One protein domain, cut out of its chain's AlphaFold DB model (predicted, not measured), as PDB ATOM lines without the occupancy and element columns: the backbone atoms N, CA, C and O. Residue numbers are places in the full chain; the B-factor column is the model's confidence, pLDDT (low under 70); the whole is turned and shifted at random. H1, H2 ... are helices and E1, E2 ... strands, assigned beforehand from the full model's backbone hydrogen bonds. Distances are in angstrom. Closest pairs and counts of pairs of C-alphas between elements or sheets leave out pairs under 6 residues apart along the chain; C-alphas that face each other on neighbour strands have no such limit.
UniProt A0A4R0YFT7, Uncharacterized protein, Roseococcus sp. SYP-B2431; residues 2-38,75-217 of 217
ATOM      1  N   ALA A   2     -15.670  13.709  20.666       91.44
ATOM      2  CA  ALA A   2     -16.826  13.370  21.500       91.44
ATOM      3  C   ALA A   2     -16.684  11.966  22.128       91.44
ATOM      4  O   ALA A   2     -15.968  11.120  21.576       91.44
ATOM      5  N   LYS A   3     -17.357  11.702  23.253       94.44
ATOM      6  CA  LYS A   3     -17.520  10.334  23.776       94.44
ATOM      7  C   LYS A   3     -18.427   9.493  22.876       94.44
ATOM      8  O   LYS A   3     -19.202  10.018  22.070       94.44
ATOM      9  N   VAL A   4     -18.352   8.174  23.033       96.00
ATOM     10  CA  VAL A   4     -19.234   7.218  22.355       96.00
ATOM     11  C   VAL A   4     -19.795   6.226  23.369       96.00
ATOM     12  O   VAL A   4     -19.044   5.700  24.180       96.00
ATOM     13  N   TRP A   5     -21.089   5.922  23.293       96.44
ATOM     14  CA  TRP A   5     -21.711   4.836  24.054       96.44
ATOM     15  C   TRP A   5     -22.165   3.730  23.115       96.44
ATOM     16  O   TRP A   5     -22.788   4.011  22.094       96.44
ATOM     17  N   VAL A   6     -21.875   2.484  23.472       95.31
ATOM     18  CA  VAL A   6     -22.415   1.297  22.805       95.31
ATOM     19  C   VAL A   6     -23.422   0.644  23.739       95.31
ATOM     20  O   VAL A   6     -23.104   0.396  24.899       95.31
ATOM     21  N   TYR A   7     -24.621   0.386  23.234       93.50
ATOM     22  CA  TYR A   7     -25.701  -0.267  23.967       93.50
ATOM     23  C   TYR A   7     -25.860  -1.680  23.428       93.50
ATOM     24  O   TYR A   7     -25.960  -1.859  22.210       93.50
ATOM     25  N   CYS A   8     -25.896  -2.667  24.316       90.25
ATOM     26  CA  CYS A   8     -26.084  -4.067  23.968       90.25
ATOM     27  C   CYS A   8     -27.316  -4.614  24.692       90.25
ATOM     28  O   CYS A   8     -27.428  -4.516  25.913       90.25
ATOM     29  N   TRP A   9     -28.226  -5.205  23.922       88.69
ATOM     30  CA  TRP A   9     -29.307  -6.041  24.420       88.69
ATOM     31  C   TRP A   9     -28.960  -7.484  24.082       88.69
ATOM     32  O   TRP A   9     -28.878  -7.863  22.911       88.69
ATOM     33  N   ASP A  10     -28.736  -8.287  25.108       81.50
ATOM     34  CA  ASP A  10     -28.504  -9.711  24.988       81.50
ATOM     35  C   ASP A  10     -29.750 -10.445  24.481       81.50
ATOM     36  O   ASP A  10     -30.897  -9.996  24.585       81.50
ATOM     37  N   HIS A  11     -29.506 -11.627  23.924       72.56
ATOM     38  CA  HIS A  11     -30.562 -12.524  23.487       72.56
ATOM     39  C   HIS A  11     -31.479 -12.894  24.654       72.56
ATOM     40  O   HIS A  11     -31.035 -13.499  25.635       72.56
ATOM     41  N   VAL A  12     -32.784 -12.683  24.491       61.94
ATOM     42  CA  VAL A  12     -33.773 -13.331  25.354       61.94
ATOM     43  C   VAL A  12     -33.909 -14.782  24.880       61.94
ATOM     44  O   VAL A  12     -34.664 -15.099  23.959       61.94
ATOM     45  N   ARG A  13     -33.105 -15.688  25.449       45.50
ATOM     46  CA  ARG A  13     -33.186 -17.122  25.128       45.50
ATOM     47  C   ARG A  13     -34.496 -17.706  25.672       45.50
ATOM     48  O   ARG A  13     -34.713 -17.665  26.877       45.50
ATOM     49  N   GLY A  14     -35.295 -18.345  24.808       38.94
ATOM     50  CA  GLY A  14     -36.279 -19.353  25.243       38.94
ATOM     51  C   GLY A  14     -37.772 -19.112  24.973       38.94
ATOM     52  O   GLY A  14     -38.578 -19.655  25.721       38.94
ATOM     53  N   GLY A  15     -38.177 -18.386  23.922       35.81
ATOM     54  CA  GLY A  15     -39.601 -18.261  23.558       35.81
ATOM     55  C   GLY A  15     -39.872 -18.090  22.058       35.81
ATOM     56  O   GLY A  15     -38.963 -17.777  21.283       35.81
ATOM     57  N   GLU A  16     -41.129 -18.284  21.641       30.83
ATOM     58  CA  GLU A  16     -41.619 -17.750  20.361       30.83
ATOM     59  C   GLU A  16     -41.402 -16.230  20.362       30.83
ATOM     60  O   GLU A  16     -41.822 -15.544  21.287       30.83
ATOM     61  N   GLY A  17     -40.682 -15.710  19.361       43.75
ATOM     62  CA  GLY A  17     -40.266 -14.302  19.325       43.75
ATOM     63  C   GLY A  17     -38.850 -14.016  19.838       43.75
ATOM     64  O   GLY A  17     -38.500 -12.847  19.952       43.75
ATOM     65  N   ALA A  18     -38.023 -15.041  20.102       47.56
ATOM     66  CA  ALA A  18     -36.608 -14.871  20.451       47.56
ATOM     67  C   ALA A  18     -35.906 -13.871  19.506       47.56
ATOM     68  O   ALA A  18     -35.720 -14.145  18.313       47.56
ATOM     69  N   SER A  19     -35.550 -12.703  20.044       59.09
ATOM     70  CA  SER A  19     -34.800 -11.671  19.338       59.09
ATOM     71  C   SER A  19     -33.332 -12.082  19.245       59.09
ATOM     72  O   SER A  19     -32.790 -12.740  20.135       59.09
ATOM     73  N   TRP A  20     -32.664 -11.675  18.165       66.50
ATOM     74  CA  TRP A  20     -31.224 -11.883  17.933       66.50
ATOM     75  C   TRP A  20     -30.337 -11.019  18.859       66.50
ATOM     76  O   TRP A  20     -29.163 -10.776  18.581       66.50
ATOM     77  N   GLY A  21     -30.942 -10.497  19.930       77.25
ATOM     78  CA  GLY A  21     -30.489  -9.323  20.647       77.25
ATOM     79  C   GLY A  21     -30.358  -8.094  19.740       77.25
ATOM     80  O   GLY A  21     -30.731  -8.100  18.559       77.25
ATOM     81  N   HIS A  22     -29.826  -7.020  20.309       88.56
ATOM     82  CA  HIS A  22     -29.660  -5.746  19.627       88.56
ATOM     83  C   HIS A  22     -28.371  -5.054  20.023       88.56
ATOM     84  O   HIS A  22     -27.829  -5.252  21.111       88.56
ATOM     85  N   SER A  23     -27.856  -4.224  19.128       92.44
ATOM     86  CA  SER A  23     -26.743  -3.343  19.442       92.44
ATOM     87  C   SER A  23     -26.906  -2.002  18.750       92.44
ATOM     88  O   SER A  23     -27.233  -1.931  17.563       92.44
ATOM     89  N   SER A  24     -26.610  -0.931  19.468       95.06
ATOM     90  CA  SER A  24     -26.622   0.422  18.921       95.06
ATOM     91  C   SER A  24     -25.458   1.251  19.454       95.06
ATOM     92  O   SER A  24     -24.746   0.846  20.374       95.06
ATOM     93  N   LEU A  25     -25.230   2.411  18.839       95.56
ATOM     94  CA  LEU A  25     -24.137   3.314  19.178       95.56
ATOM     95  C   LEU A  25     -24.636   4.762  19.219       95.56
ATOM     96  O   LEU A  25     -25.296   5.217  18.292       95.56
ATOM     97  N   GLN A  26     -24.290   5.511  20.265       96.00
ATOM     98  CA  GLN A  26     -24.552   6.948  20.388       96.00
ATOM     99  C   GLN A  26     -23.236   7.719  20.422       96.00
ATOM    100  O   GLN A  26     -22.368   7.425  21.241       96.00
ATOM    101  N   ILE A  27     -23.117   8.751  19.589       94.75
ATOM    102  CA  ILE A  27     -22.045   9.749  19.684       94.75
ATOM    103  C   ILE A  27     -22.518  10.888  20.591       94.75
ATOM    104  O   ILE A  27     -23.640  11.370  20.440       94.75
ATOM    105  N   GLU A  28     -21.689  11.354  21.517       92.94
ATOM    106  CA  GLU A  28     -22.005  12.503  22.371       92.94
ATOM    107  C   GLU A  28     -22.342  13.756  21.559       92.94
ATOM    108  O   GLU A  28     -21.571  14.192  20.705       92.94
ATOM    109  N   GLY A  29     -23.546  14.296  21.794       89.56
ATOM    110  CA  GLY A  29     -24.096  15.433  21.048       89.56
ATOM    111  C   GLY A  29     -24.333  15.172  19.554       89.56
ATOM    112  O   GLY A  29     -24.581  16.119  18.813       89.56
ATOM    113  N   GLY A  30     -24.227  13.921  19.098       90.31
ATOM    114  CA  GLY A  30     -24.222  13.555  17.684       90.31
ATOM    115  C   GLY A  30     -25.253  12.493  17.309       90.31
ATOM    116  O   GLY A  30     -26.303  12.346  17.934       90.31
ATOM    117  N   ALA A  31     -24.943  11.752  16.243       90.81
ATOM    118  CA  ALA A  31     -25.834  10.740  15.686       90.81
ATOM    119  C   ALA A  31     -26.037   9.543  16.629       90.81
ATOM    120  O   ALA A  31     -25.107   9.095  17.311       90.81
ATOM    121  N   TYR A  32     -27.253   8.999  16.592       93.06
ATOM    122  CA  TYR A  32     -27.582   7.678  17.110       93.06
ATOM    123  C   TYR A  32     -27.617   6.683  15.948       93.06
ATOM    124  O   TYR A  32     -28.279   6.919  14.940       93.06
ATOM    125  N   ILE A  33     -26.895   5.579  16.084       93.19
ATOM    126  CA  ILE A  33     -26.696   4.565  15.053       93.19
ATOM    127  C   ILE A  33     -27.344   3.273  15.528       93.19
ATOM    128  O   ILE A  33     -26.897   2.652  16.491       93.19
ATOM    129  N   SER A  34     -28.382   2.845  14.821       91.12
ATOM    130  CA  SER A  34     -29.062   1.574  15.054       91.12
ATOM    131  C   SER A  34     -29.629   1.069  13.733       91.12
ATOM    132  O   SER A  34     -30.174   1.840  12.944       91.12
ATOM    133  N   TRP A  35     -29.458  -0.227  13.473       89.12
ATOM    134  CA  TRP A  35     -29.890  -0.873  12.234       89.12
ATOM    135  C   TRP A  35     -30.974  -1.900  12.534       89.12
ATOM    136  O   TRP A  35     -30.720  -3.104  12.546       89.12
ATOM    137  N   TRP A  36     -32.168  -1.396  12.834       84.81
ATOM    138  CA  TRP A  36     -33.331  -2.208  13.186       84.81
ATOM    139  C   TRP A  36     -34.180  -2.531  11.949       84.81
ATOM    140  O   TRP A  36     -34.277  -1.676  11.063       84.81
ATOM    141  N   PRO A  37     -34.800  -3.720  11.840       84.88
ATOM    142  CA  PRO A  37     -35.813  -3.979  10.814       84.88
ATOM    143  C   PRO A  37     -37.014  -3.023  10.948       84.88
ATOM    144  O   PRO A  37     -37.327  -2.582  12.047       84.88
ATOM    145  N   SER A  38     -37.688  -2.693   9.843       80.19
ATOM    146  CA  SER A  38     -38.886  -1.841   9.850       80.19
ATOM    147  C   SER A  38     -40.085  -2.553  10.489       80.19
ATOM    148  O   SER A  38     -40.325  -2.404  11.684       80.19
ATOM    149  N   CYS A  75     -36.012   3.931   9.548       81.00
ATOM    150  CA  CYS A  75     -35.422   5.268   9.434       81.00
ATOM    151  C   CYS A  75     -35.364   5.975  10.801       81.00
ATOM    152  O   CYS A  75     -36.122   5.623  11.709       81.00
ATOM    153  N   ASN A  76     -34.522   7.006  10.929       81.69
ATOM    154  CA  ASN A  76     -34.459   7.899  12.097       81.69
ATOM    155  C   ASN A  76     -34.375   7.156  13.446       81.69
ATOM    156  O   ASN A  76     -35.235   7.336  14.317       81.69
ATOM    157  N   PRO A  77     -33.376   6.279  13.631       86.56
ATOM    158  CA  PRO A  77     -33.268   5.510  14.857       86.56
ATOM    159  C   PRO A  77     -33.055   6.417  16.078       86.56
ATOM    160  O   PRO A  77     -32.335   7.412  16.020       86.56
ATOM    161  N   THR A  78     -33.629   6.030  17.219       91.25
ATOM    162  CA  THR A  78     -33.377   6.681  18.513       91.25
ATOM    163  C   THR A  78     -33.240   5.641  19.619       91.25
ATOM    164  O   THR A  78     -33.840   4.567  19.542       91.25
ATOM    165  N   LEU A  79     -32.505   5.979  20.681       90.56
ATOM    166  CA  LEU A  79     -32.380   5.113  21.858       90.56
ATOM    167  C   LEU A  79     -33.738   4.795  22.489       90.56
ATOM    168  O   LEU A  79     -33.991   3.661  22.874       90.56
ATOM    169  N   GLN A  80     -34.632   5.784  22.570       90.44
ATOM    170  CA  GLN A  80     -35.968   5.595  23.140       90.44
ATOM    171  C   GLN A  80     -36.793   4.594  22.326       90.44
ATOM    172  O   GLN A  80     -37.483   3.763  22.909       90.44
ATOM    173  N   ALA A  81     -36.695   4.645  20.995       86.88
ATOM    174  CA  ALA A  81     -37.378   3.696  20.128       86.88
ATOM    175  C   ALA A  81     -36.811   2.274  20.272       86.88
ATOM    176  O   ALA A  81     -37.586   1.324  20.284       86.88
ATOM    177  N   ASP A  82     -35.491   2.125  20.427       89.31
ATOM    178  CA  ASP A  82     -34.864   0.816  20.662       89.31
ATOM    179  C   ASP A  82     -35.266   0.231  22.019       89.31
ATOM    180  O   ASP A  82     -35.714  -0.907  22.080       89.31
ATOM    181  N   VAL A  83     -35.222   1.029  23.092       87.69
ATOM    182  CA  VAL A  83     -35.693   0.611  24.425       87.69
ATOM    183  C   VAL A  83     -37.168   0.212  24.398       87.69
ATOM    184  O   VAL A  83     -37.552  -0.776  25.022       87.69
ATOM    185  N   HIS A  84     -38.007   0.963  23.680       86.44
ATOM    186  CA  HIS A  84     -39.428   0.651  23.554       86.44
ATOM    187  C   HIS A  84     -39.661  -0.676  22.822       86.44
ATOM    188  O   HIS A  84     -40.470  -1.481  23.274       86.44
ATOM    189  N   GLN A  85     -38.945  -0.920  21.724       83.25
ATOM    190  CA  GLN A  85     -39.086  -2.141  20.926       83.25
ATOM    191  C   GLN A  85     -38.512  -3.378  21.615       83.25
ATOM    192  O   GLN A  85     -39.084  -4.456  21.503       83.25
ATOM    193  N   GLU A  86     -37.420  -3.216  22.356       83.38
ATOM    194  CA  GLU A  86     -36.867  -4.266  23.212       83.38
ATOM    195  C   GLU A  86     -37.732  -4.509  24.459       83.38
ATOM    196  O   GLU A  86     -37.597  -5.530  25.131       83.38
ATOM    197  N   GLY A  87     -38.623  -3.568  24.795       86.69
ATOM    198  CA  GLY A  87     -39.450  -3.608  26.003       86.69
ATOM    199  C   GLY A  87     -38.646  -3.469  27.300       86.69
ATOM    200  O   GLY A  87     -39.180  -3.703  28.384       86.69
ATOM    201  N   ARG A  88     -37.359  -3.116  27.205       85.75
ATOM    202  CA  ARG A  88     -36.404  -3.072  28.318       85.75
ATOM    203  C   ARG A  88     -35.196  -2.194  27.992       85.75
ATOM    204  O   ARG A  88     -34.858  -1.959  26.831       85.75
ATOM    205  N   ALA A  89     -34.514  -1.730  29.039       88.00
ATOM    206  CA  ALA A  89     -33.221  -1.067  28.899       88.00
ATOM    207  C   ALA A  89     -32.149  -2.036  28.369       88.00
ATOM    208  O   ALA A  89     -32.303  -3.255  28.478       88.00
ATOM    209  N   ALA A  90     -31.072  -1.480  27.808       88.69
ATOM    210  CA  ALA A  90     -29.902  -2.256  27.409       88.69
ATOM    211  C   ALA A  90     -29.297  -2.975  28.624       88.69
ATOM    212  O   ALA A  90     -29.250  -2.399  29.716       88.69
ATOM    213  N   ASP A  91     -28.836  -4.211  28.424       86.50
ATOM    214  CA  ASP A  91     -28.192  -5.010  29.474       86.50
ATOM    215  C   ASP A  91     -26.835  -4.423  29.837       86.50
ATOM    216  O   ASP A  91     -26.525  -4.236  31.012       86.50
ATOM    217  N   ASP A  92     -26.069  -4.066  28.807       87.31
ATOM    218  CA  ASP A  92     -24.763  -3.448  28.943       87.31
ATOM    219  C   ASP A  92     -24.729  -2.107  28.212       87.31
ATOM    220  O   ASP A  92     -25.196  -1.966  27.074       87.31
ATOM    221  N   VAL A  93     -24.107  -1.120  28.857       91.75
ATOM    222  CA  VAL A  93     -23.784   0.170  28.246       91.75
ATOM    223  C   VAL A  93     -22.307   0.446  28.435       91.75
ATOM    224  O   VAL A  93     -21.805   0.518  29.551       91.75
ATOM    225  N   ILE A  94     -21.598   0.596  27.324       92.44
ATOM    226  CA  ILE A  94     -20.147   0.700  27.299       92.44
ATOM    227  C   ILE A  94     -19.793   2.103  26.856       92.44
ATOM    228  O   ILE A  94     -20.106   2.500  25.736       92.44
ATOM    229  N   GLU A  95     -19.114   2.840  27.728       94.69
ATOM    230  CA  GLU A  95     -18.594   4.161  27.397       94.69
ATOM    231  C   GLU A  95     -17.187   4.039  26.811       94.69
ATOM    232  O   GLU A  95     -16.300   3.408  27.385       94.69
ATOM    233  N   ILE A  96     -16.972   4.682  25.673       94.38
ATOM    234  CA  ILE A  96     -15.676   4.870  25.039       94.38
ATOM    235  C   ILE A  96     -15.327   6.350  25.183       94.38
ATOM    236  O   ILE A  96     -16.066   7.229  24.728       94.38
ATOM    237  N   ALA A  97     -14.204   6.612  25.849       94.31
ATOM    238  CA  ALA A  97     -13.770   7.953  26.205       94.31
ATOM    239  C   ALA A  97     -13.472   8.819  24.974       94.31
ATOM    240  O   ALA A  97     -13.187   8.326  23.875       94.31
ATOM    241  N   GLU A  98     -13.484  10.133  25.183       94.06
ATOM    242  CA  GLU A  98     -13.111  11.083  24.145       94.06
ATOM    243  C   GLU A  98     -11.700  10.826  23.594       94.06
ATOM    244  O   GLU A  98     -10.774  10.423  24.298       94.06
ATOM    245  N   GLY A  99     -11.540  11.049  22.291       92.56
ATOM    246  CA  GLY A  99     -10.255  10.916  21.602       92.56
ATOM    247  C   GLY A  99      -9.795   9.481  21.339       92.56
ATOM    248  O   GLY A  99      -8.767   9.295  20.691       92.56
ATOM    249  N   VAL A 100     -10.553   8.468  21.774       94.56
ATOM    250  CA  VAL A 100     -10.310   7.066  21.398       94.56
ATOM    251  C   VAL A 100     -10.783   6.782  19.971       94.56
ATOM    252  O   VAL A 100     -10.111   6.061  19.236       94.56
ATOM    253  N   LEU A 101     -11.927   7.352  19.579       96.25
ATOM    254  CA  LEU A 101     -12.522   7.197  18.252       96.25
ATOM    255  C   LEU A 101     -12.657   8.547  17.543       96.25
ATOM    256  O   LEU A 101     -12.957   9.571  18.158       96.25
ATOM    257  N   ASP A 102     -12.498   8.526  16.224       96.38
ATOM    258  CA  ASP A 102     -12.776   9.662  15.348       96.38
ATOM    259  C   ASP A 102     -14.280   9.732  15.040       96.38
ATOM    260  O   ASP A 102     -14.776   9.156  14.069       96.38
ATOM    261  N   THR A 103     -15.025  10.439  15.889       95.56
ATOM    262  CA  THR A 103     -16.490  10.557  15.799       95.56
ATOM    263  C   THR A 103     -16.972  11.258  14.528       95.56
ATOM    264  O   THR A 103     -18.100  11.022  14.083       95.56
ATOM    265  N   ASN A 104     -16.121  12.071  13.894       94.94
ATOM    266  CA  ASN A 104     -16.428  12.704  12.613       94.94
ATOM    267  C   ASN A 104     -16.421  11.669  11.487       94.94
ATOM    268  O   ASN A 104     -17.345  11.648  10.674       94.94
ATOM    269  N   LYS A 105     -15.436  10.760  11.475       95.50
ATOM    270  CA  LYS A 105     -15.424   9.635  10.530       95.50
ATOM    271  C   LYS A 105     -16.603   8.695  10.734       95.50
ATOM    272  O   LYS A 105     -17.185   8.265   9.743       95.50
ATOM    273  N   ILE A 106     -16.988   8.417  11.983       94.81
ATOM    274  CA  ILE A 106     -18.185   7.610  12.271       94.81
ATOM    275  C   ILE A 106     -19.431   8.286  11.692       94.81
ATOM    276  O   ILE A 106     -20.197   7.649  10.977       94.81
ATOM    277  N   SER A 107     -19.610   9.582  11.956       92.25
ATOM    278  CA  SER A 107     -20.770  10.339  11.475       92.25
ATOM    279  C   SER A 107     -20.821  10.411   9.948       92.25
ATOM    280  O   SER A 107     -21.885  10.249   9.357       92.25
ATOM    281  N   LEU A 108     -19.675  10.625   9.293       91.06
ATOM    282  CA  LEU A 108     -19.581  10.649   7.833       91.06
ATOM    283  C   LEU A 108     -19.876   9.275   7.222       91.06
ATOM    284  O   LEU A 108     -20.627   9.184   6.252       91.06
ATOM    285  N   TRP A 109     -19.323   8.213   7.811       92.75
ATOM    286  CA  TRP A 109     -19.618   6.840   7.415       92.75
ATOM    287  C   TRP A 109     -21.110   6.538   7.555       92.75
ATOM    288  O   TRP A 109     -21.704   6.018   6.617       92.75
ATOM    289  N   TRP A 110     -21.721   6.910   8.683       91.06
ATOM    290  CA  TRP A 110     -23.136   6.657   8.940       91.06
ATOM    291  C   TRP A 110     -24.035   7.353   7.923       91.06
ATOM    292  O   TRP A 110     -24.901   6.698   7.352       91.06
ATOM    293  N   LYS A 111     -23.766   8.632   7.620       86.69
ATOM    294  CA  LYS A 111     -24.482   9.365   6.569       86.69
ATOM    295  C   LYS A 111     -24.461   8.585   5.255       86.69
ATOM    296  O   LYS A 111     -25.514   8.326   4.696       86.69
ATOM    297  N   GLY A 112     -23.289   8.151   4.786       84.06
ATOM    298  CA  GLY A 112     -23.194   7.359   3.552       84.06
ATOM    299  C   GLY A 112     -23.889   5.995   3.642       84.06
ATOM    300  O   GLY A 112     -24.513   5.555   2.681       84.06
ATOM    301  N   TYR A 113     -23.808   5.342   4.800       79.06
ATOM    302  CA  TYR A 113     -24.356   4.008   5.037       79.06
ATOM    303  C   TYR A 113     -25.888   3.977   5.088       79.06
ATOM    304  O   TYR A 113     -26.488   3.020   4.600       79.06
ATOM    305  N   GLU A 114     -26.508   5.011   5.663       68.56
ATOM    306  CA  GLU A 114     -27.964   5.194   5.730       68.56
ATOM    307  C   GLU A 114     -28.571   5.476   4.345       68.56
ATOM    308  O   GLU A 114     -29.679   5.036   4.062       68.56
ATOM    309  N   TYR A 115     -27.823   6.130   3.446       60.44
ATOM    310  CA  TYR A 115     -28.258   6.385   2.064       60.44
ATOM    311  C   TYR A 115     -28.139   5.178   1.124       60.44
ATOM    312  O   TYR A 115     -28.724   5.183   0.035       60.44
ATOM    313  N   GLU A 116     -27.403   4.128   1.496       61.91
ATOM    314  CA  GLU A 116     -27.497   2.873   0.758       61.91
ATOM    315  C   GLU A 116     -28.945   2.375   0.886       61.91
ATOM    316  O   GLU A 116     -29.428   2.267   2.006       61.91
ATOM    317  N   LYS A 117     -29.633   2.049  -0.228       57.62
ATOM    318  CA  LYS A 117     -30.989   1.435  -0.288       57.62
ATOM    319  C   LYS A 117     -31.037   0.053   0.384       57.62
ATOM    320  O   LYS A 117     -31.367  -0.969  -0.227       57.62
ATOM    321  N   ALA A 118     -30.566  -0.032   1.608       63.34
ATOM    322  CA  ALA A 118     -30.031  -1.236   2.161       63.34
ATOM    323  C   ALA A 118     -31.060  -1.842   3.086       63.34
ATOM    324  O   ALA A 118     -31.361  -1.354   4.160       63.34
ATOM    325  N   SER A 119     -31.573  -2.983   2.681       78.31
ATOM    326  CA  SER A 119     -32.325  -3.843   3.574       78.31
ATOM    327  C   SER A 119     -31.499  -4.246   4.802       78.31
ATOM    328  O   SER A 119     -30.329  -4.628   4.668       78.31
ATOM    329  N   TYR A 120     -32.145  -4.291   5.960       82.88
ATOM    330  CA  TYR A 120     -31.749  -5.157   7.058       82.88
ATOM    331  C   TYR A 120     -31.613  -6.603   6.564       82.88
ATOM    332  O   TYR A 120     -32.452  -7.106   5.810       82.88
ATOM    333  N   HIS A 121     -30.552  -7.279   6.997       83.88
ATOM    334  CA  HIS A 121     -30.359  -8.703   6.772       83.88
ATOM    335  C   HIS A 121     -29.839  -9.345   8.054       83.88
ATOM    336  O   HIS A 121     -28.710  -9.068   8.459       83.88
ATOM    337  N   THR A 122     -30.595 -10.301   8.602       78.19
ATOM    338  CA  THR A 122     -30.371 -10.903   9.929       78.19
ATOM    339  C   THR A 122     -28.925 -11.323  10.206       78.19
ATOM    340  O   THR A 122     -28.414 -11.085  11.288       78.19
ATOM    341  N   ILE A 123     -28.248 -11.914   9.214       74.88
ATOM    342  CA  ILE A 123     -26.856 -12.376   9.343       74.88
ATOM    343  C   ILE A 123     -25.812 -11.362   8.836       74.88
ATOM    344  O   ILE A 123     -24.777 -11.156   9.460       74.88
ATOM    345  N   LYS A 124     -26.030 -10.769   7.654       76.38
ATOM    346  CA  LYS A 124     -24.976 -10.046   6.911       76.38
ATOM    347  C   LYS A 124     -24.943  -8.537   7.165       76.38
ATOM    348  O   LYS A 124     -23.907  -7.914   6.926       76.38
ATOM    349  N   LYS A 125     -26.080  -7.951   7.542       81.56
ATOM    350  CA  LYS A 125     -26.281  -6.503   7.702       81.56
ATOM    351  C   LYS A 125     -27.347  -6.271   8.779       81.56
ATOM    352  O   LYS A 125     -28.478  -5.890   8.483       81.56
ATOM    353  N   ASN A 126     -26.978  -6.611  10.009       85.31
ATOM    354  CA  ASN A 126     -27.774  -6.447  11.221       85.31
ATOM    355  C   ASN A 126     -27.203  -5.327  12.112       85.31
ATOM    356  O   ASN A 126     -26.167  -4.735  11.799       85.31
ATOM    357  N   CYS A 127     -27.865  -5.061  13.234       89.31
ATOM    358  CA  CYS A 127     -27.480  -4.049  14.214       89.31
ATOM    359  C   CYS A 127     -26.017  -4.175  14.679       89.31
ATOM    360  O   CYS A 127     -25.248  -3.221  14.558       89.31
ATOM    361  N   SER A 128     -25.580  -5.369  15.078       88.25
ATOM    362  CA  SER A 128     -24.211  -5.638  15.527       88.25
ATOM    363  C   SER A 128     -23.171  -5.417  14.417       88.25
ATOM    364  O   SER A 128     -22.176  -4.718  14.618       88.25
ATOM    365  N   THR A 129     -23.409  -5.908  13.194       87.00
ATOM    366  CA  THR A 129     -22.502  -5.635  12.062       87.00
ATOM    367  C   THR A 129     -22.362  -4.137  11.784       87.00
ATOM    368  O   THR A 129     -21.267  -3.674  11.458       87.00
ATOM    369  N   THR A 130     -23.447  -3.374  11.932       90.44
ATOM    370  CA  THR A 130     -23.458  -1.920  11.758       90.44
ATOM    371  C   THR A 130     -22.632  -1.243  12.848       90.44
ATOM    372  O   THR A 130     -21.784  -0.416  12.519       90.44
ATOM    373  N   VAL A 131     -22.785  -1.641  14.115       93.12
ATOM    374  CA  VAL A 131     -21.989  -1.105  15.232       93.12
ATOM    375  C   VAL A 131     -20.492  -1.367  15.038       93.12
ATOM    376  O   VAL A 131     -19.702  -0.432  15.146       93.12
ATOM    377  N   ILE A 132     -20.070  -2.583  14.670       90.56
ATOM    378  CA  ILE A 132     -18.641  -2.851  14.401       90.56
ATOM    379  C   ILE A 132     -18.118  -1.997  13.255       90.56
ATOM    380  O   ILE A 132     -17.025  -1.443  13.350       90.56
ATOM    381  N   ARG A 133     -18.876  -1.874  12.160       90.69
ATOM    382  CA  ARG A 133     -18.460  -1.042  11.024       90.69
ATOM    383  C   ARG A 133     -18.328   0.426  11.427       90.69
ATOM    384  O   ARG A 133     -17.356   1.054  11.018       90.69
ATOM    385  N   ALA A 134     -19.228   0.928  12.270       93.44
ATOM    386  CA  ALA A 134     -19.151   2.267  12.841       93.44
ATOM    387  C   ALA A 134     -17.871   2.446  13.675       93.44
ATOM    388  O   ALA A 134     -17.084   3.351  13.409       93.44
ATOM    389  N   LEU A 135     -17.609   1.545  14.629       94.06
ATOM    390  CA  LEU A 135     -16.405   1.581  15.468       94.06
ATOM    391  C   LEU A 135     -15.123   1.551  14.619       94.06
ATOM    392  O   LEU A 135     -14.219   2.367  14.820       94.06
ATOM    393  N   ARG A 136     -15.078   0.670  13.610       91.50
ATOM    394  CA  ARG A 136     -13.948   0.547  12.678       91.50
ATOM    395  C   ARG A 136     -13.757   1.799  11.830       91.50
ATOM    396  O   ARG A 136     -12.619   2.237  11.663       91.50
ATOM    397  N   ALA A 137     -14.837   2.411  11.344       93.25
ATOM    398  CA  ALA A 137     -14.776   3.693  10.642       93.25
ATOM    399  C   ALA A 137     -14.189   4.799  11.538       93.25
ATOM    400  O   ALA A 137     -13.389   5.613  11.073       93.25
ATOM    401  N   GLY A 138     -14.507   4.767  12.834       94.44
ATOM    402  CA  GLY A 138     -13.910   5.620  13.864       94.44
ATOM    403  C   GLY A 138     -12.457   5.290  14.221       94.44
ATOM    404  O   GLY A 138     -11.839   6.034  14.976       94.44
ATOM    405  N   GLY A 139     -11.882   4.215  13.676       93.56
ATOM    406  CA  GLY A 139     -10.480   3.848  13.866       93.56
ATOM    407  C   GLY A 139     -10.196   2.894  15.029       93.56
ATOM    408  O   GLY A 139      -9.033   2.778  15.420       93.56
ATOM    409  N   SER A 140     -11.197   2.181  15.555       91.19
ATOM    410  CA  SER A 140     -11.024   1.230  16.670       91.19
ATOM    411  C   SER A 140      -9.928   0.181  16.426       91.19
ATOM    412  O   SER A 140      -9.116  -0.075  17.314       91.19
ATOM    413  N   ASP A 141      -9.830  -0.370  15.209       87.94
ATOM    414  CA  ASP A 141      -8.801  -1.363  14.857       87.94
ATOM    415  C   ASP A 141      -7.380  -0.778  14.953       87.94
ATOM    416  O   ASP A 141      -6.455  -1.439  15.430       87.94
ATOM    417  N   LYS A 142      -7.205   0.494  14.559       85.50
ATOM    418  CA  LYS A 142      -5.921   1.203  14.684       85.50
ATOM    419  C   LYS A 142      -5.585   1.470  16.147       85.50
ATOM    420  O   LYS A 142      -4.435   1.290  16.543       85.50
ATOM    421  N   ALA A 143      -6.577   1.870  16.944       80.12
ATOM    422  CA  ALA A 143      -6.400   2.141  18.367       80.12
ATOM    423  C   ALA A 143      -5.925   0.892  19.129       80.12
ATOM    424  O   ALA A 143      -5.022   0.984  19.956       80.12
ATOM    425  N   MET A 144      -6.465  -0.283  18.798       82.50
ATOM    426  CA  MET A 144      -6.061  -1.555  19.408       82.50
ATOM    427  C   MET A 144      -4.718  -2.106  18.903       82.50
ATOM    428  O   MET A 144      -4.205  -3.056  19.490       82.50
ATOM    429  N   LYS A 145      -4.143  -1.550  17.822       78.56
ATOM    430  CA  LYS A 145      -2.945  -2.080  17.133       78.56
ATOM    431  C   LYS A 145      -3.055  -3.570  16.756       78.56
ATOM    432  O   LYS A 145      -2.045  -4.261  16.643       78.56
ATOM    433  N   THR A 146      -4.268  -4.084  16.571       60.31
ATOM    434  CA  THR A 146      -4.530  -5.500  16.281       60.31
ATOM    435  C   THR A 146      -4.664  -5.761  14.785       60.31
ATOM    436  O   THR A 146      -5.256  -4.967  14.055       60.31
ATOM    437  N   VAL A 147      -4.168  -6.917  14.333       49.38
ATOM    438  CA  VAL A 147      -4.446  -7.451  12.992       49.38
ATOM    439  C   VAL A 147      -5.921  -7.861  12.946       49.38
ATOM    440  O   VAL A 147      -6.371  -8.576  13.837       49.38
ATOM    441  N   SER A 148      -6.648  -7.351  11.948       52.34
ATOM    442  CA  SER A 148      -8.072  -7.570  11.650       52.34
ATOM    443  C   SER A 148      -8.747  -8.713  12.426       52.34
ATOM    444  O   SER A 148      -8.459  -9.895  12.231       52.34
ATOM    445  N   VAL A 149      -9.746  -8.361  13.238       50.47
ATOM    446  CA  VAL A 149     -10.610  -9.310  13.957       50.47
ATOM    447  C   VAL A 149     -11.667  -9.954  13.041       50.47
ATOM    448  O   VAL A 149     -12.728 -10.378  13.497       50.47
ATOM    449  N   ASP A 150     -11.377 -10.087  11.740       52.06
ATOM    450  CA  ASP A 150     -12.150 -10.883  10.764       52.06
ATOM    451  C   ASP A 150     -12.273 -12.366  11.154       52.06
ATOM    452  O   ASP A 150     -12.929 -13.148  10.471       52.06
ATOM    453  N   TRP A 151     -11.669 -12.783  12.266       43.66
ATOM    454  CA  TRP A 151     -11.937 -14.072  12.888       43.66
ATOM    455  C   TRP A 151     -13.370 -14.188  13.449       43.66
ATOM    456  O   TRP A 151     -13.963 -15.256  13.314       43.66
ATOM    457  N   PHE A 152     -13.965 -13.111  13.985       48.56
ATOM    458  CA  PHE A 152     -15.342 -13.139  14.520       48.56
ATOM    459  C   PHE A 152     -16.399 -13.280  13.411       48.56
ATOM    460  O   PHE A 152     -17.366 -14.019  13.559       48.56
ATOM    461  N   SER A 153     -16.172 -12.678  12.237       50.41
ATOM    462  CA  SER A 153     -17.122 -12.735  11.115       50.41
ATOM    463  C   SER A 153     -17.226 -14.113  10.441       50.41
ATOM    464  O   SER A 153     -18.166 -14.354   9.683       50.41
ATOM    465  N   LYS A 154     -16.291 -15.039  10.713       45.78
ATOM    466  CA  LYS A 154     -16.221 -16.354  10.052       45.78
ATOM    467  C   LYS A 154     -17.249 -17.377  10.550       45.78
ATOM    468  O   LYS A 154     -17.371 -18.424   9.921       45.78
ATOM    469  N   ARG A 155     -17.974 -17.117  11.646       51.62
ATOM    470  CA  ARG A 155     -18.835 -18.127  12.296       51.62
ATOM    471  C   ARG A 155     -20.347 -17.998  12.105       51.62
ATOM    472  O   ARG A 155     -21.034 -18.935  12.489       51.62
ATOM    473  N   GLY A 156     -20.871 -16.960  11.448       52.94
ATOM    474  CA  GLY A 156     -22.309 -16.944  11.118       52.94
ATOM    475  C   GLY A 156     -23.043 -15.610  11.201       52.94
ATOM    476  O   GLY A 156     -24.265 -15.612  11.101       52.94
ATOM    477  N   GLY A 157     -22.331 -14.491  11.332       62.75
ATOM    478  CA  GLY A 157     -22.908 -13.163  11.560       62.75
ATOM    479  C   GLY A 157     -22.211 -12.502  12.745       62.75
ATOM    480  O   GLY A 157     -21.404 -13.151  13.395       62.75
ATOM    481  N   TRP A 158     -22.469 -11.215  12.977       65.50
ATOM    482  CA  TRP A 158     -22.105 -10.580  14.247       65.50
ATOM    483  C   TRP A 158     -23.350 -10.513  15.119       65.50
ATOM    484  O   TRP A 158     -24.402 -10.092  14.636       65.50
ATOM    485  N   GLU A 159     -23.208 -10.892  16.377       74.75
ATOM    486  CA  GLU A 159     -24.235 -10.812  17.412       74.75
ATOM    487  C   GLU A 159     -23.823  -9.811  18.508       74.75
ATOM    488  O   GLU A 159     -22.650  -9.427  18.587       74.75
ATOM    489  N   PRO A 160     -24.741  -9.383  19.395       75.75
ATOM    490  CA  PRO A 160     -24.401  -8.485  20.505       75.75
ATOM    491  C   PRO A 160     -23.281  -9.024  21.404       75.75
ATOM    492  O   PRO A 160     -22.413  -8.279  21.861       75.75
ATOM    493  N   THR A 161     -23.219 -10.341  21.577       77.81
ATOM    494  CA  THR A 161     -22.144 -11.033  22.301       77.81
ATOM    495  C   THR A 161     -20.776 -10.850  21.634       77.81
ATOM    496  O   THR A 161     -19.772 -10.692  22.335       77.81
ATOM    497  N   ASP A 162     -20.719 -10.800  20.299       82.38
ATOM    498  CA  ASP A 162     -19.493 -10.510  19.550       82.38
ATOM    499  C   ASP A 162     -19.085  -9.038  19.691       82.38
ATOM    500  O   ASP A 162     -17.893  -8.739  19.788       82.38
ATOM    501  N   ILE A 163     -20.053  -8.111  19.772       86.25
ATOM    502  CA  ILE A 163     -19.784  -6.701  20.109       86.25
ATOM    503  C   ILE A 163     -19.135  -6.611  21.480       86.25
ATOM    504  O   ILE A 163     -18.094  -5.974  21.633       86.25
ATOM    505  N   MET A 164     -19.690  -7.306  22.471       85.44
ATOM    506  CA  MET A 164     -19.125  -7.345  23.814       85.44
ATOM    507  C   MET A 164     -17.732  -7.969  23.842       85.44
ATOM    508  O   MET A 164     -16.847  -7.466  24.537       85.44
ATOM    509  N   ALA A 165     -17.491  -9.034  23.077       84.88
ATOM    510  CA  ALA A 165     -16.157  -9.612  22.939       84.88
ATOM    511  C   ALA A 165     -15.162  -8.607  22.328       84.88
ATOM    512  O   ALA A 165     -14.051  -8.454  22.843       84.88
ATOM    513  N   TYR A 166     -15.579  -7.875  21.292       87.62
ATOM    514  CA  TYR A 166     -14.781  -6.833  20.650       87.62
ATOM    515  C   TYR A 166     -14.478  -5.667  21.605       87.62
ATOM    516  O   TYR A 166     -13.325  -5.264  21.750       87.62
ATOM    517  N   LEU A 167     -15.476  -5.169  22.336       90.31
ATOM    518  CA  LEU A 167     -15.305  -4.090  23.315       90.31
ATOM    519  C   LEU A 167     -14.430  -4.516  24.498       90.31
ATOM    520  O   LEU A 167     -13.600  -3.734  24.961       90.31
ATOM    521  N   ARG A 168     -14.531  -5.773  24.949       88.31
ATOM    522  CA  ARG A 168     -13.606  -6.346  25.942       88.31
ATOM    523  C   ARG A 168     -12.173  -6.382  25.425       88.31
ATOM    524  O   ARG A 168     -11.247  -6.129  26.191       88.31
ATOM    525  N   GLN A 169     -11.966  -6.667  24.140       87.75
ATOM    526  CA  GLN A 169     -10.639  -6.593  23.531       87.75
ATOM    527  C   GLN A 169     -10.123  -5.149  23.472       87.75
ATOM    528  O   GLN A 169      -8.975  -4.912  23.849       87.75
ATOM    529  N   MET A 170     -10.972  -4.187  23.091       89.75
ATOM    530  CA  MET A 170     -10.621  -2.763  23.126       89.75
ATOM    531  C   MET A 170     -10.223  -2.322  24.535       89.75
ATOM    532  O   MET A 170      -9.180  -1.699  24.712       89.75
ATOM    533  N   ASN A 171     -11.010  -2.693  25.545       91.12
ATOM    534  CA  ASN A 171     -10.713  -2.419  26.945       91.12
ATOM    535  C   ASN A 171      -9.380  -3.036  27.394       91.12
ATOM    536  O   ASN A 171      -8.569  -2.336  27.989       91.12
ATOM    537  N   ARG A 172      -9.080  -4.291  27.039       88.44
ATOM    538  CA  ARG A 172      -7.774  -4.908  27.350       88.44
ATOM    539  C   ARG A 172      -6.598  -4.172  26.706       88.44
ATOM    540  O   ARG A 172      -5.534  -4.095  27.309       88.44
ATOM    541  N   ALA A 173      -6.775  -3.659  25.490       88.56
ATOM    542  CA  ALA A 173      -5.721  -2.955  24.763       88.56
ATOM    543  C   ALA A 173      -5.518  -1.505  25.242       88.56
ATOM    544  O   ALA A 173      -4.406  -0.983  25.169       88.56
ATOM    545  N   LEU A 174      -6.585  -0.843  25.696       90.00
ATOM    546  CA  LEU A 174      -6.609   0.602  25.950       90.00
ATOM    547  C   LEU A 174      -6.758   0.977  27.435       90.00
ATOM    548  O   LEU A 174      -6.400   2.094  27.809       90.00
ATOM    549  N   GLY A 175      -7.256   0.060  28.262       91.19
ATOM    550  CA  GLY A 175      -7.544   0.234  29.686       91.19
ATOM    551  C   GLY A 175      -8.953   0.763  29.994       91.19
ATOM    552  O   GLY A 175      -9.609   1.386  29.154       91.19
ATOM    553  N   ASP A 176      -9.384   0.566  31.245       88.44
ATOM    554  CA  ASP A 176     -10.702   0.968  31.774       88.44
ATOM    555  C   ASP A 176     -10.989   2.469  31.623       88.44
ATOM    556  O   ASP A 176     -12.127   2.858  31.381       88.44
ATOM    557  N   ALA A 177      -9.957   3.317  31.707       86.50
ATOM    558  CA  ALA A 177     -10.103   4.764  31.541       86.50
ATOM    559  C   ALA A 177     -10.530   5.171  30.119       86.50
ATOM    560  O   ALA A 177     -11.071   6.257  29.927       86.50
ATOM    561  N   LYS A 178     -10.266   4.323  29.117       92.25
ATOM    562  CA  LYS A 178     -10.574   4.589  27.704       92.25
ATOM    563  C   LYS A 178     -11.809   3.848  27.216       92.25
ATOM    564  O   LYS A 178     -12.501   4.351  26.336       92.25
ATOM    565  N   VAL A 179     -12.066   2.660  27.752       91.88
ATOM    566  CA  VAL A 179     -13.244   1.852  27.427       91.88
ATOM    567  C   VAL A 179     -13.802   1.315  28.733       91.88
ATOM    568  O   VAL A 179     -13.276   0.353  29.283       91.88
ATOM    569  N   ASN A 180     -14.853   1.937  29.242       90.44
ATOM    570  CA  ASN A 180     -15.457   1.571  30.509       90.44
ATOM    571  C   ASN A 180     -16.557   0.526  30.288       90.44
ATOM    572  O   ASN A 180     -17.668   0.849  29.869       90.44
ATOM    573  N   LEU A 181     -16.235  -0.730  30.602       85.12
ATOM    574  CA  LEU A 181     -17.168  -1.859  30.534       85.12
ATOM    575  C   LEU A 181     -18.120  -1.944  31.735       85.12
ATOM    576  O   LEU A 181     -19.021  -2.773  31.727       85.12
ATOM    577  N   ARG A 182     -17.902  -1.150  32.791       74.31
ATOM    578  CA  ARG A 182     -18.709  -1.177  34.023       74.31
ATOM    579  C   ARG A 182     -19.881  -0.198  33.978       74.31
ATOM    580  O   ARG A 182     -20.400   0.167  35.034       74.31
ATOM    581  N   GLY A 183     -20.250   0.292  32.795       57.91
ATOM    582  CA  GLY A 183     -21.394   1.183  32.671       57.91
ATOM    583  C   GLY A 183     -22.645   0.483  33.194       57.91
ATOM    584  O   GLY A 183     -22.917  -0.669  32.871       57.91
ATOM    585  N   GLN A 184     -23.356   1.166  34.087       51.97
ATOM    586  CA  GLN A 184     -24.608   0.678  34.658       51.97
ATOM    587  C   GLN A 184     -25.629   0.442  33.533       51.97
ATOM    588  O   GLN A 184     -25.639   1.202  32.563       51.97
ATOM    589  N   ALA A 185     -26.510  -0.555  33.688       51.06
ATOM    590  CA  ALA A 185     -27.695  -0.712  32.842       51.06
ATOM    591  C   ALA A 185     -28.398   0.651  32.730       51.06
ATOM    592  O   ALA A 185     -28.847   1.209  33.738       51.06
ATOM    593  N   ALA A 186     -28.404   1.252  31.537       48.56
ATOM    594  CA  ALA A 186     -28.831   2.637  31.392       48.56
ATOM    595  C   ALA A 186     -30.354   2.735  31.503       48.56
ATOM    596  O   ALA A 186     -31.080   2.685  30.515       48.56
ATOM    597  N   THR A 187     -30.850   2.941  32.718       39.41
ATOM    598  CA  THR A 187     -32.182   3.516  32.941       39.41
ATOM    599  C   THR A 187     -32.179   5.028  32.716       39.41
ATOM    600  O   THR A 187     -33.239   5.633  32.566       39.41
ATOM    601  N   THR A 188     -30.994   5.646  32.652       37.62
ATOM    602  CA  THR A 188     -30.841   7.083  32.422       37.62
ATOM    603  C   THR A 188     -30.140   7.313  31.081       37.62
ATOM    604  O   THR A 188     -28.930   7.099  30.995       37.62
ATOM    605  N   PRO A 189     -30.857   7.725  30.018       38.22
ATOM    606  CA  PRO A 189     -30.205   8.164  28.791       38.22
ATOM    607  C   PRO A 189     -29.249   9.330  29.109       38.22
ATOM    608  O   PRO A 189     -29.580  10.145  29.982       38.22
ATOM    609  N   PRO A 190     -28.095   9.466  28.421       41.28
ATOM    610  CA  PRO A 190     -27.316  10.698  28.493       41.28
ATOM    611  C   PRO A 190     -28.267  11.868  28.227       41.28
ATOM    612  O   PRO A 190     -29.136  11.767  27.352       41.28
ATOM    613  N   ARG A 191     -28.188  12.919  29.060       31.84
ATOM    614  CA  ARG A 191     -29.153  14.031  29.069       31.84
ATOM    615  C   ARG A 191     -29.476  14.430  27.629       31.84
ATOM    616  O   ARG A 191     -28.569  14.775  26.877       31.84
ATOM    617  N   ARG A 192     -30.769  14.328  27.274       33.72
ATOM    618  CA  ARG A 192     -31.340  14.754  25.987       33.72
ATOM    619  C   ARG A 192     -30.620  15.996  25.492       33.72
ATOM    620  O   ARG A 192     -30.460  16.924  26.285       33.72
ATOM    621  N   ASN A 193     -30.308  16.005  24.194       38.16
ATOM    622  CA  ASN A 193     -30.334  17.170  23.313       38.16
ATOM    623  C   ASN A 193     -30.655  18.459  24.075       38.16
ATOM    624  O   ASN A 193     -31.802  18.909  24.104       38.16
ATOM    625  N   SER A 194     -29.642  19.056  24.697       28.73
ATOM    626  CA  SER A 194     -29.683  20.502  24.808       28.73
ATOM    627  C   SER A 194     -29.587  20.932  23.359       28.73
ATOM    628  O   SER A 194     -28.595  20.606  22.705       28.73
ATOM    629  N   MET A 195     -30.662  21.516  22.817       28.47
ATOM    630  CA  MET A 195     -30.562  22.234  21.553       28.47
ATOM    631  C   MET A 195     -29.290  23.055  21.654       28.47
ATOM    632  O   MET A 195     -29.170  23.897  22.547       28.47
ATOM    633  N   VAL A 196     -28.319  22.757  20.798       31.06
ATOM    634  CA  VAL A 196     -27.186  23.644  20.630       31.06
ATOM    635  C   VAL A 196     -27.800  24.923  20.077       31.06
ATOM    636  O   VAL A 196     -28.121  25.006  18.891       31.06
ATOM    637  N   GLN A 197     -28.056  25.893  20.958       31.02
ATOM    638  CA  GLN A 197     -28.275  27.270  20.550       31.02
ATOM    639  C   GLN A 197     -27.028  27.660  19.760       31.02
ATOM    640  O   GLN A 197     -25.962  27.862  20.335       31.02
ATOM    641  N   GLY A 198     -27.147  27.668  18.434       32.59
ATOM    642  CA  GLY A 198     -26.084  28.127  17.545       32.59
ATOM    643  C   GLY A 198     -25.655  27.186  16.423       32.59
ATOM    644  O   GLY A 198     -24.884  27.629  15.580       32.59
ATOM    645  N   THR A 199     -26.146  25.947  16.318       33.50
ATOM    646  CA  THR A 199     -25.902  25.154  15.098       33.50
ATOM    647  C   THR A 199     -27.168  25.115  14.269       33.50
ATOM    648  O   THR A 199     -28.062  24.309  14.528       33.50
ATOM    649  N   GLY A 200     -27.240  26.022  13.291       30.75
ATOM    650  CA  GLY A 200     -28.221  25.965  12.217       30.75
ATOM    651  C   GLY A 200     -28.331  24.530  11.717       30.75
ATOM    652  O   GLY A 200     -27.336  23.912  11.339       30.75
ATOM    653  N   VAL A 201     -29.542  23.990  11.823       30.92
ATOM    654  CA  VAL A 201     -29.905  22.667  11.333       30.92
ATOM    655  C   VAL A 201     -29.417  22.569   9.891       30.92
ATOM    656  O   VAL A 201     -29.852  23.340   9.037       30.92
ATOM    657  N   ALA A 202     -28.489  21.649   9.630       33.69
ATOM    658  CA  ALA A 202     -28.137  21.291   8.269       33.69
ATOM    659  C   ALA A 202     -29.378  20.650   7.641       33.69
ATOM    660  O   ALA A 202     -29.733  19.510   7.942       33.69
ATOM    661  N   MET A 203     -30.067  21.448   6.833       32.53
ATOM    662  CA  MET A 203     -31.131  21.010   5.946       32.53
ATOM    663  C   MET A 203     -30.556  20.013   4.934       32.53
ATOM    664  O   MET A 203     -29.394  20.122   4.541       32.53
ATOM    665  N   CYS A 204     -31.362  19.064   4.459       31.52
ATOM    666  CA  CYS A 204     -31.065  18.449   3.169       31.52
ATOM    667  C   CYS A 204     -31.136  19.566   2.118       31.52
ATOM    668  O   CYS A 204     -32.221  20.087   1.855       31.52
ATOM    669  N   GLU A 205     -29.999  19.936   1.526       34.91
ATOM    670  CA  GLU A 205     -29.864  21.027   0.538       34.91
ATOM    671  C   GLU A 205     -30.706  20.845  -0.740       34.91
ATOM    672  O   GLU A 205     -30.687  21.706  -1.611       34.91
ATOM    673  N   ALA A 206     -31.485  19.768  -0.868       36.84
ATOM    674  CA  ALA A 206     -32.327  19.555  -2.035       36.84
ATOM    675  C   ALA A 206     -33.716  20.225  -1.955       36.84
ATOM    676  O   ALA A 206     -34.208  20.624  -3.004       36.84
ATOM    677  N   HIS A 207     -34.367  20.372  -0.783       33.69
ATOM    678  CA  HIS A 207     -35.815  20.704  -0.782       33.69
ATOM    679  C   HIS A 207     -36.398  21.574   0.355       33.69
ATOM    680  O   HIS A 207     -37.604  21.778   0.355       33.69
ATOM    681  N   GLY A 208     -35.618  22.150   1.279       32.81
ATOM    682  CA  GLY A 208     -36.110  23.262   2.125       32.81
ATOM    683  C   GLY A 208     -37.354  23.015   3.009       32.81
ATOM    684  O   GLY A 208     -38.072  23.968   3.291       32.81
ATOM    685  N   GLU A 209     -37.605  21.786   3.476       33.31
ATOM    686  CA  GLU A 209     -38.751  21.423   4.339       33.31
ATOM    687  C   GLU A 209     -38.291  20.678   5.625       33.31
ATOM    688  O   GLU A 209     -37.253  20.004   5.602       33.31
ATOM    689  N   PRO A 210     -39.025  20.778   6.760       34.16
ATOM    690  CA  PRO A 210     -38.680  20.131   8.033       34.16
ATOM    691  C   PRO A 210     -38.857  18.595   8.031       34.16
ATOM    692  O   PRO A 210     -39.741  18.046   7.381       34.16
ATOM    693  N   LEU A 211     -38.021  17.914   8.831       38.94
ATOM    694  CA  LEU A 211     -37.799  16.454   8.991       38.94
ATOM    695  C   LEU A 211     -39.012  15.596   9.451       38.94
ATOM    696  O   LEU A 211     -38.867  14.694  10.273       38.94
ATOM    697  N   LEU A 212     -40.215  15.830   8.929       38.16
ATOM    698  CA  LEU A 212     -41.392  14.970   9.145       38.16
ATOM    699  C   LEU A 212     -41.892  14.289   7.862       38.16
ATOM    700  O   LEU A 212     -42.817  13.484   7.922       38.16
ATOM    701  N   THR A 213     -41.258  14.543   6.715       36.06
ATOM    702  CA  THR A 213     -41.686  14.020   5.405       36.06
ATOM    703  C   THR A 213     -40.662  13.120   4.712       36.06
ATOM    704  O   THR A 213     -40.802  12.838   3.523       36.06
ATOM    705  N   CYS A 214     -39.688  12.553   5.435       34.62
ATOM    706  CA  CYS A 214     -38.927  11.401   4.928       34.62
ATOM    707  C   CYS A 214     -39.814  10.142   4.941       34.62
ATOM    708  O   CYS A 214     -39.572   9.192   5.679       34.62
ATOM    709  N   GLY A 215     -40.873  10.147   4.132       34.69
ATOM    710  CA  GLY A 215     -41.808   9.040   3.951       34.69
ATOM    711  C   GLY A 215     -41.225   7.864   3.170       34.69
ATOM    712  O   GLY A 215     -41.964   6.959   2.793       34.69
ATOM    713  N   SER A 216     -39.925   7.851   2.873       41.34
ATOM    714  CA  SER A 216     -39.273   6.693   2.262       41.34
ATOM    715  C   SER A 216     -37.769   6.700   2.541       41.34
ATOM    716  O   SER A 216     -37.018   7.439   1.907       41.34
ATOM    717  N   CYS A 217     -37.337   5.819   3.440       51.53
ATOM    718  CA  CYS A 217     -36.295   4.870   3.057       51.53
ATOM    719  C   CYS A 217     -36.998   3.696   2.311       51.53
ATOM    720  O   CYS A 217     -36.429   3.113   1.373       51.53
TER     721      CYS A 217
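This is residues 2 to 38 and 75 to 217 of the 217 residues of an uncharacterized protein of Roseococcus sp. SYP-B2431 (UniProt A0A4R0YFT7). One antiparallel sheet of four strands has three helices, H2, H3 and H6, covering one of its faces and a short helix, H1, over the other. The long tail of residues 175 to 217, with no named element, winds round the outside of this body, and its residues 204 to 209 stick out. You have 180 printed residues, under half of them in named elements, in the order E1 E2 E3 H1 E4 H2 H3 H4 H5 H6. The sheet's order is E3 E2 E1 E4 and the class is mixed, helices and strands. The whole is compact, with a radius of gyration of the C-alphas of 16.5 A, and spans 46 by 42 by 31 A.

Find C-alpha 4 at (-19.234, 7.218, 22.355); from there E1, residues 4 to 9, runs 16.8 A. Next come E2, residues 22 to 27, 17.3 A, and E3, residues 32 to 34. After the cut look for H1, residues 79 to 86, and E4, residues 92 to 96. Then follow H2, residues 103 to 115, 18.6 A, and H3, residues 127 to 137, 15.3 A. H4 is residues 140 to 143 and H5 residues 152 to 155. H6, residues 160 to 174, runs 20.7 A to C-alpha 174 at (-6.609, 0.602, 25.950).

E1, E2 and E3 form a meander, each strand the antiparallel neighbour of the one before; look for N 5 and O 26 at 2.8 A, and N 33 and O 25 at 2.8 A. E4 is antiparallel to E1, with N 96 and O 4 at 2.7 A. H3 is on the sheet at a height of 8.6 A, along E2 at 9 degrees on the local plane. H6 touches H3 with residues 160 to 163 alone, at a shallow tilt of 26 degrees, the same way; their closest C-alphas, Ser 128 and Pro 160, are 5.7 A apart. H2 touches H3 at a steep tilt of 48 degrees, opposite ways, with residues 105 to 110 alone; the closest C-alphas, Ile 106 and Ala 137, are 5.4 A apart. H1, on the opposite face from these three, lies over E2 at a height of 9.4 A. H4 and H5 are not on the sheet; each is close to but not clearly touching H6, the closest C-alphas being Ser 140 and Met 170, 7.6 A, and Phe 152 and Asp 162, 7.0 A. In H1, H2, H3 and H6 every O i to N i+4 pair is within hydrogen-bond range, and H4 and H5 are too short for such a pair.

The C-alphas of Gly 14 and Gly 198, the two farthest apart, are 49.2 A apart. Residues 39 to 74 are not printed; C-alphas 38 and 75 are 7.9 A apart across the cut. The links E1 to E2 and H2 to H3 are long. The model's pLDDT is under 70 at residues 12 to 20, 114 to 118, 146 to 158 and 183 to 217.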